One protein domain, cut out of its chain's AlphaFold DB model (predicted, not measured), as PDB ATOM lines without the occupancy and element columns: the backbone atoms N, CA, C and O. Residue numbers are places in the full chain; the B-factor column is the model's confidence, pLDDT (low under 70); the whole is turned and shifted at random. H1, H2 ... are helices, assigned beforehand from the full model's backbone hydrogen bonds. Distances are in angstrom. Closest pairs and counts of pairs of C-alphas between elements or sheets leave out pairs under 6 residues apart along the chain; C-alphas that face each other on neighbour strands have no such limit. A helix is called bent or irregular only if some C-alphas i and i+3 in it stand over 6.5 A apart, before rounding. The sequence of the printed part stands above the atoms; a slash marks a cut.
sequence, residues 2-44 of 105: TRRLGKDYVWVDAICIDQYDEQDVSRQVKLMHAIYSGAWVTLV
ATOM      1  N   THR A   2     169.823 252.464 191.384       86.62
ATOM      2  CA  THR A   2     170.879 252.886 192.333       86.62
ATOM      3  C   THR A   2     171.663 254.127 191.888       86.62
ATOM      4  O   THR A   2     171.661 255.135 192.585       86.62
ATOM      5  N   ARG A   3     172.191 254.134 190.654       90.00
ATOM      6  CA  ARG A   3     172.904 255.301 190.093       90.00
ATOM      7  C   ARG A   3     172.043 256.565 189.983       90.00
ATOM      8  O   ARG A   3     172.543 257.662 190.176       90.00
ATOM      9  N   ARG A   4     170.736 256.427 189.711       90.12
ATOM     10  CA  ARG A   4     169.803 257.573 189.663       90.12
ATOM     11  C   ARG A   4     169.545 258.168 191.050       90.12
ATOM     12  O   ARG A   4     169.119 259.309 191.132       90.12
ATOM     13  N   LEU A   5     169.803 257.402 192.110       89.94
ATOM     14  CA  LEU A   5     169.783 257.859 193.500       89.94
ATOM     15  C   LEU A   5     171.161 258.374 193.963       89.94
ATOM     16  O   LEU A   5     171.330 258.664 195.144       89.94
ATOM     17  N   GLY A   6     172.154 258.462 193.066       93.44
ATOM     18  CA  GLY A   6     173.511 258.897 193.406       93.44
ATOM     19  C   GLY A   6     174.262 257.913 194.307       93.44
ATOM     20  O   GLY A   6     175.072 258.335 195.127       93.44
ATOM     21  N   LYS A   7     173.945 256.616 194.213       92.88
ATOM     22  CA  LYS A   7     174.597 255.544 194.977       92.88
ATOM     23  C   LYS A   7     175.274 254.551 194.037       92.88
ATOM     24  O   LYS A   7     174.752 254.260 192.955       92.88
ATOM     25  N   ASP A   8     176.384 253.986 194.500       93.75
ATOM     26  CA  ASP A   8     177.188 253.032 193.727       93.75
ATOM     27  C   ASP A   8     176.848 251.575 194.039       93.75
ATOM     28  O   ASP A   8     176.966 250.707 193.176       93.75
ATOM     29  N   TYR A   9     176.350 251.318 195.249       90.81
ATOM     30  CA  TYR A   9     176.100 249.974 195.751       90.81
ATOM     31  C   TYR A   9     174.629 249.779 196.097       90.81
ATOM     32  O   TYR A   9     173.961 250.671 196.625       90.81
ATOM     33  N   VAL A  10     174.128 248.590 195.783       92.38
ATOM     34  CA  VAL A  10     172.830 248.095 196.233       92.38
ATOM     35  C   VAL A  10     173.057 246.745 196.883       92.38
ATOM     36  O   VAL A  10     173.793 245.915 196.352       92.38
ATOM     37  N   TRP A  11     172.433 246.547 198.035       92.31
ATOM     38  CA  TRP A  11     172.432 245.268 198.720       92.31
ATOM     39  C   TRP A  11     171.126 244.537 198.401       92.31
ATOM     40  O   TRP A  11     170.051 245.140 198.458       92.31
ATOM     41  N   VAL A  12     171.222 243.263 198.027       90.62
ATOM     42  CA  VAL A  12     170.082 242.400 197.692       90.62
ATOM     43  C   VAL A  12     170.310 241.056 198.373       90.62
ATOM     44  O   VAL A  12     171.300 240.395 198.081       90.62
ATOM     45  N   ASP A  13     169.398 240.638 199.250       88.06
ATOM     46  CA  ASP A  13     169.500 239.405 200.050       88.06
ATOM     47  C   ASP A  13     169.740 238.158 199.191       88.06
ATOM     48  O   ASP A  13     170.599 237.341 199.508       88.06
ATOM     49  N   ALA A  14     169.051 238.052 198.055       86.56
ATOM     50  CA  ALA A  14     169.203 236.930 197.126       86.56
ATOM     51  C   ALA A  14     170.595 236.818 196.465       86.56
ATOM     52  O   ALA A  14     170.891 235.789 195.870       86.56
ATOM     53  N   ILE A  15     171.421 237.873 196.516       89.00
ATOM     54  CA  ILE A  15     172.746 237.925 195.868       89.00
ATOM     55  C   ILE A  15     173.867 238.066 196.904       89.00
ATOM     56  O   ILE A  15     174.959 237.543 196.715       89.00
ATOM     57  N   CYS A  16     173.623 238.813 197.979       91.94
ATOM     58  CA  CYS A  16     174.630 239.152 198.980       91.94
ATOM     59  C   CYS A  16     174.718 238.144 200.136       91.94
ATOM     60  O   CYS A  16     175.619 238.282 200.959       91.94
ATOM     61  N   ILE A  17     173.787 237.193 200.221       92.56
ATOM     62  CA  ILE A  17     173.794 236.088 201.187       92.56
ATOM     63  C   ILE A  17     174.053 234.803 200.407       92.56
ATOM     64  O   ILE A  17     173.404 234.582 199.378       92.56
ATOM     65  N   ASP A  18     174.956 233.955 200.896       94.00
ATOM     66  CA  ASP A  18     175.130 232.627 200.314       94.00
ATOM     67  C   ASP A  18     173.949 231.735 200.712       94.00
ATOM     68  O   ASP A  18     173.865 231.233 201.828       94.00
ATOM     69  N   GLN A  19     173.004 231.558 199.788       89.75
ATOM     70  CA  GLN A  19     171.784 230.782 200.022       89.75
ATOM     71  C   GLN A  19     172.044 229.271 200.151       89.75
ATOM     72  O   GLN A  19     171.134 228.538 200.539       89.75
ATOM     73  N   TYR A  20     173.247 228.797 199.809       95.38
ATOM     74  CA  TYR A  20     173.641 227.393 199.947       95.38
ATOM     75  C   TYR A  20     174.349 227.104 201.277       95.38
ATOM     76  O   TYR A  20     174.525 225.936 201.625       95.38
ATOM     77  N   ASP A  21     174.714 228.143 202.031       96.19
ATOM     78  CA  ASP A  21     175.280 228.032 203.373       96.19
ATOM     79  C   ASP A  21     174.228 228.414 204.426       96.19
ATOM     80  O   ASP A  21     173.972 229.588 204.708       96.19
ATOM     81  N   GLU A  22     173.631 227.401 205.060       95.38
ATOM     82  CA  GLU A  22     172.642 227.603 206.125       95.38
ATOM     83  C   GLU A  22     173.181 228.444 207.296       95.38
ATOM     84  O   GLU A  22     172.413 229.161 207.952       95.38
ATOM     85  N   GLN A  23     174.488 228.390 207.573       95.62
ATOM     86  CA  GLN A  23     175.093 229.178 208.643       95.62
ATOM     87  C   GLN A  23     175.180 230.654 208.259       95.62
ATOM     88  O   GLN A  23     174.848 231.508 209.092       95.62
ATOM     89  N   ASP A  24     175.567 230.971 207.017       93.75
ATOM     90  CA  ASP A  24     175.565 232.357 206.544       93.75
ATOM     91  C   ASP A  24     174.136 232.899 206.485       93.75
ATOM     92  O   ASP A  24     173.880 233.953 207.067       93.75
ATOM     93  N   VAL A  25     173.167 232.146 205.949       93.44
ATOM     94  CA  VAL A  25     171.746 232.544 205.974       93.44
ATOM     95  C   VAL A  25     171.289 232.858 207.400       93.44
ATOM     96  O   VAL A  25     170.766 233.944 207.661       93.44
ATOM     97  N   SER A  26     171.529 231.955 208.355       93.44
ATOM     98  CA  SER A  26     171.138 232.149 209.758       93.44
ATOM     99  C   SER A  26     171.792 233.385 210.383       93.44
ATOM    100  O   SER A  26     171.147 234.133 211.127       93.44
ATOM    101  N   ARG A  27     173.066 233.645 210.068       93.69
ATOM    102  CA  ARG A  27     173.791 234.828 210.545       93.69
ATOM    103  C   ARG A  27     173.228 236.114 209.940       93.69
ATOM    104  O   ARG A  27     172.955 237.056 210.681       93.69
ATOM    105  N   GLN A  28     173.027 236.154 208.625       92.88
ATOM    106  CA  GLN A  28     172.544 237.341 207.914       92.88
ATOM    107  C   GLN A  28     171.096 237.675 208.287       92.88
ATOM    108  O   GLN A  28     170.768 238.845 208.479       92.88
ATOM    109  N   VAL A  29     170.241 236.667 208.493       89.88
ATOM    110  CA  VAL A  29     168.849 236.871 208.932       89.88
ATOM    111  C   VAL A  29     168.786 237.604 210.276       89.88
ATOM    112  O   VAL A  29     167.988 238.527 210.438       89.88
ATOM    113  N   LYS A  30     169.674 237.276 211.224       90.88
ATOM    114  CA  LYS A  30     169.764 237.983 212.518       90.88
ATOM    115  C   LYS A  30     170.184 239.449 212.357       90.88
ATOM    116  O   LYS A  30     169.801 240.296 213.164       90.88
ATOM    117  N   LEU A  31     170.932 239.760 211.300       91.94
ATOM    118  CA  LEU A  31     171.416 241.102 210.983       91.94
ATOM    119  C   LEU A  31     170.463 241.902 210.087       91.94
ATOM    120  O   LEU A  31     170.698 243.094 209.902       91.94
ATOM    121  N   MET A  32     169.375 241.310 209.573       89.62
ATOM    122  CA  MET A  32     168.435 241.994 208.670       89.62
ATOM    123  C   MET A  32     167.973 243.343 209.232       89.62
ATOM    124  O   MET A  32     168.006 244.342 208.520       89.62
ATOM    125  N   HIS A  33     167.610 243.398 210.519       89.00
ATOM    126  CA  HIS A  33     167.177 244.640 211.169       89.00
ATOM    127  C   HIS A  33     168.245 245.750 211.083       89.00
ATOM    128  O   HIS A  33     167.923 246.905 210.802       89.00
ATOM    129  N   ALA A  34     169.524 245.405 211.263       92.25
ATOM    130  CA  ALA A  34     170.646 246.336 211.205       92.25
ATOM    131  C   ALA A  34     170.964 246.747 209.760       92.25
ATOM    132  O   ALA A  34     171.215 247.918 209.491       92.25
ATOM    133  N   ILE A  35     170.889 245.809 208.812       91.00
ATOM    134  CA  ILE A  35     171.107 246.079 207.384       91.00
ATOM    135  C   ILE A  35     170.045 247.053 206.859       91.00
ATOM    136  O   ILE A  35     170.386 248.053 206.229       91.00
ATOM    137  N   TYR A  36     168.763 246.801 207.146       88.81
ATOM    138  CA  TYR A  36     167.670 247.659 206.683       88.81
ATOM    139  C   TYR A  36     167.663 249.032 207.361       88.81
ATOM    140  O   TYR A  36     167.408 250.029 206.687       88.81
ATOM    141  N   SER A  37     167.950 249.104 208.666       89.75
ATOM    142  CA  SER A  37     168.022 250.385 209.390       89.75
ATOM    143  C   SER A  37     169.273 251.200 209.052       89.75
ATOM    144  O   SER A  37     169.224 252.426 209.082       89.75
ATOM    145  N   GLY A  38     170.376 250.537 208.692       91.44
ATOM    146  CA  GLY A  38     171.614 251.177 208.245       91.44
ATOM    147  C   GLY A  38     171.619 251.579 206.766       91.44
ATOM    148  O   GLY A  38     172.520 252.297 206.328       91.44
ATOM    149  N   ALA A  39     170.640 251.134 205.975       92.44
ATOM    150  CA  ALA A  39     170.542 251.494 204.567       92.44
ATOM    151  C   ALA A  39     170.141 252.966 204.393       92.44
ATOM    152  O   ALA A  39     169.272 253.483 205.088       92.44
ATOM    153  N   TRP A  40     170.712 253.637 203.385       93.12
ATOM    154  CA  TRP A  40     170.303 255.006 203.038       93.12
ATOM    155  C   TRP A  40     168.832 255.075 202.593       93.12
ATOM    156  O   TRP A  40     168.135 256.047 202.869       93.12
ATOM    157  N   VAL A  41     168.362 254.038 201.895       91.75
ATOM    158  CA  VAL A  41     166.954 253.839 201.553       91.75
ATOM    159  C   VAL A  41     166.671 252.346 201.437       91.75
ATOM    160  O   VAL A  41     167.485 251.598 200.895       91.75
ATOM    161  N   THR A  42     165.489 251.933 201.888       90.12
ATOM    162  CA  THR A  42     164.987 250.570 201.714       90.12
ATOM    163  C   THR A  42     163.858 250.577 200.692       90.12
ATOM    164  O   THR A  42     162.852 251.261 200.863       90.12
ATOM    165  N   LEU A  43     164.031 249.820 199.609       88.94
ATOM    166  CA  LEU A  43     163.020 249.652 198.569       88.94
ATOM    167  C   LEU A  43     162.292 248.329 198.788       88.94
ATOM    168  O   LEU A  43     162.928 247.280 198.860       88.94
ATOM    169  N   VAL A  44     160.965 248.382 198.867       88.00
ATOM    170  CA  VAL A  44     160.129 247.208 199.126       88.00
ATOM    171  C   VAL A  44     159.069 247.078 198.041       88.00
ATOM    172  O   VAL A  44     158.336 248.024 197.755       88.00
TER     173      VAL A  44
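AT A GLANCE: This is residues 2 to 44 of the 105 residues of the protein "HET domain-containing protein" of Fusarium sp. AF-6 (UniProt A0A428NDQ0). An open, folded-back chain: one limb holds the short helices H1 and H2 with their links, and the long, kinked helix H3 runs back as the other limb. Residues 19 to 24 stand free at the turn. The 43 printed residues hold, in order, H1, H2 and H3, with no named strand: all helix. The whole is loose, with a radius of gyration of the C-alphas of 11.7 A, and elongated, 34 by 19 by 16 A.

IN THESE COORDINATES: H1, residues 2 to 5, begins at C-alpha 2 (170.879, 252.886, 192.333). H2 is residues 13 to 16. H3, residues 22 to 38, is 23.7 A long and ends at C-alpha 38 (171.614, 251.177, 208.245).

HOW THE PARTS SIT: H1 is apart from H2 and H3. H2 and H3 are near each other, with 5 pairs of C-alphas within 10 A. H3 has a kink of 53 degrees near residue 31 and is irregular: C-alphas 30 and 33 are 7.3 A apart. In H3, 11 of 13 O i to N i+4 pairs are within hydrogen-bond range; H1 and H2 are too short for such a pair.

THE WHOLE: The C-alphas farthest apart, of Arg 4 and Gln 23, are 34.6 A apart. The printed part has no cut, no link is long, and no printed residue is under 70 in pLDDT.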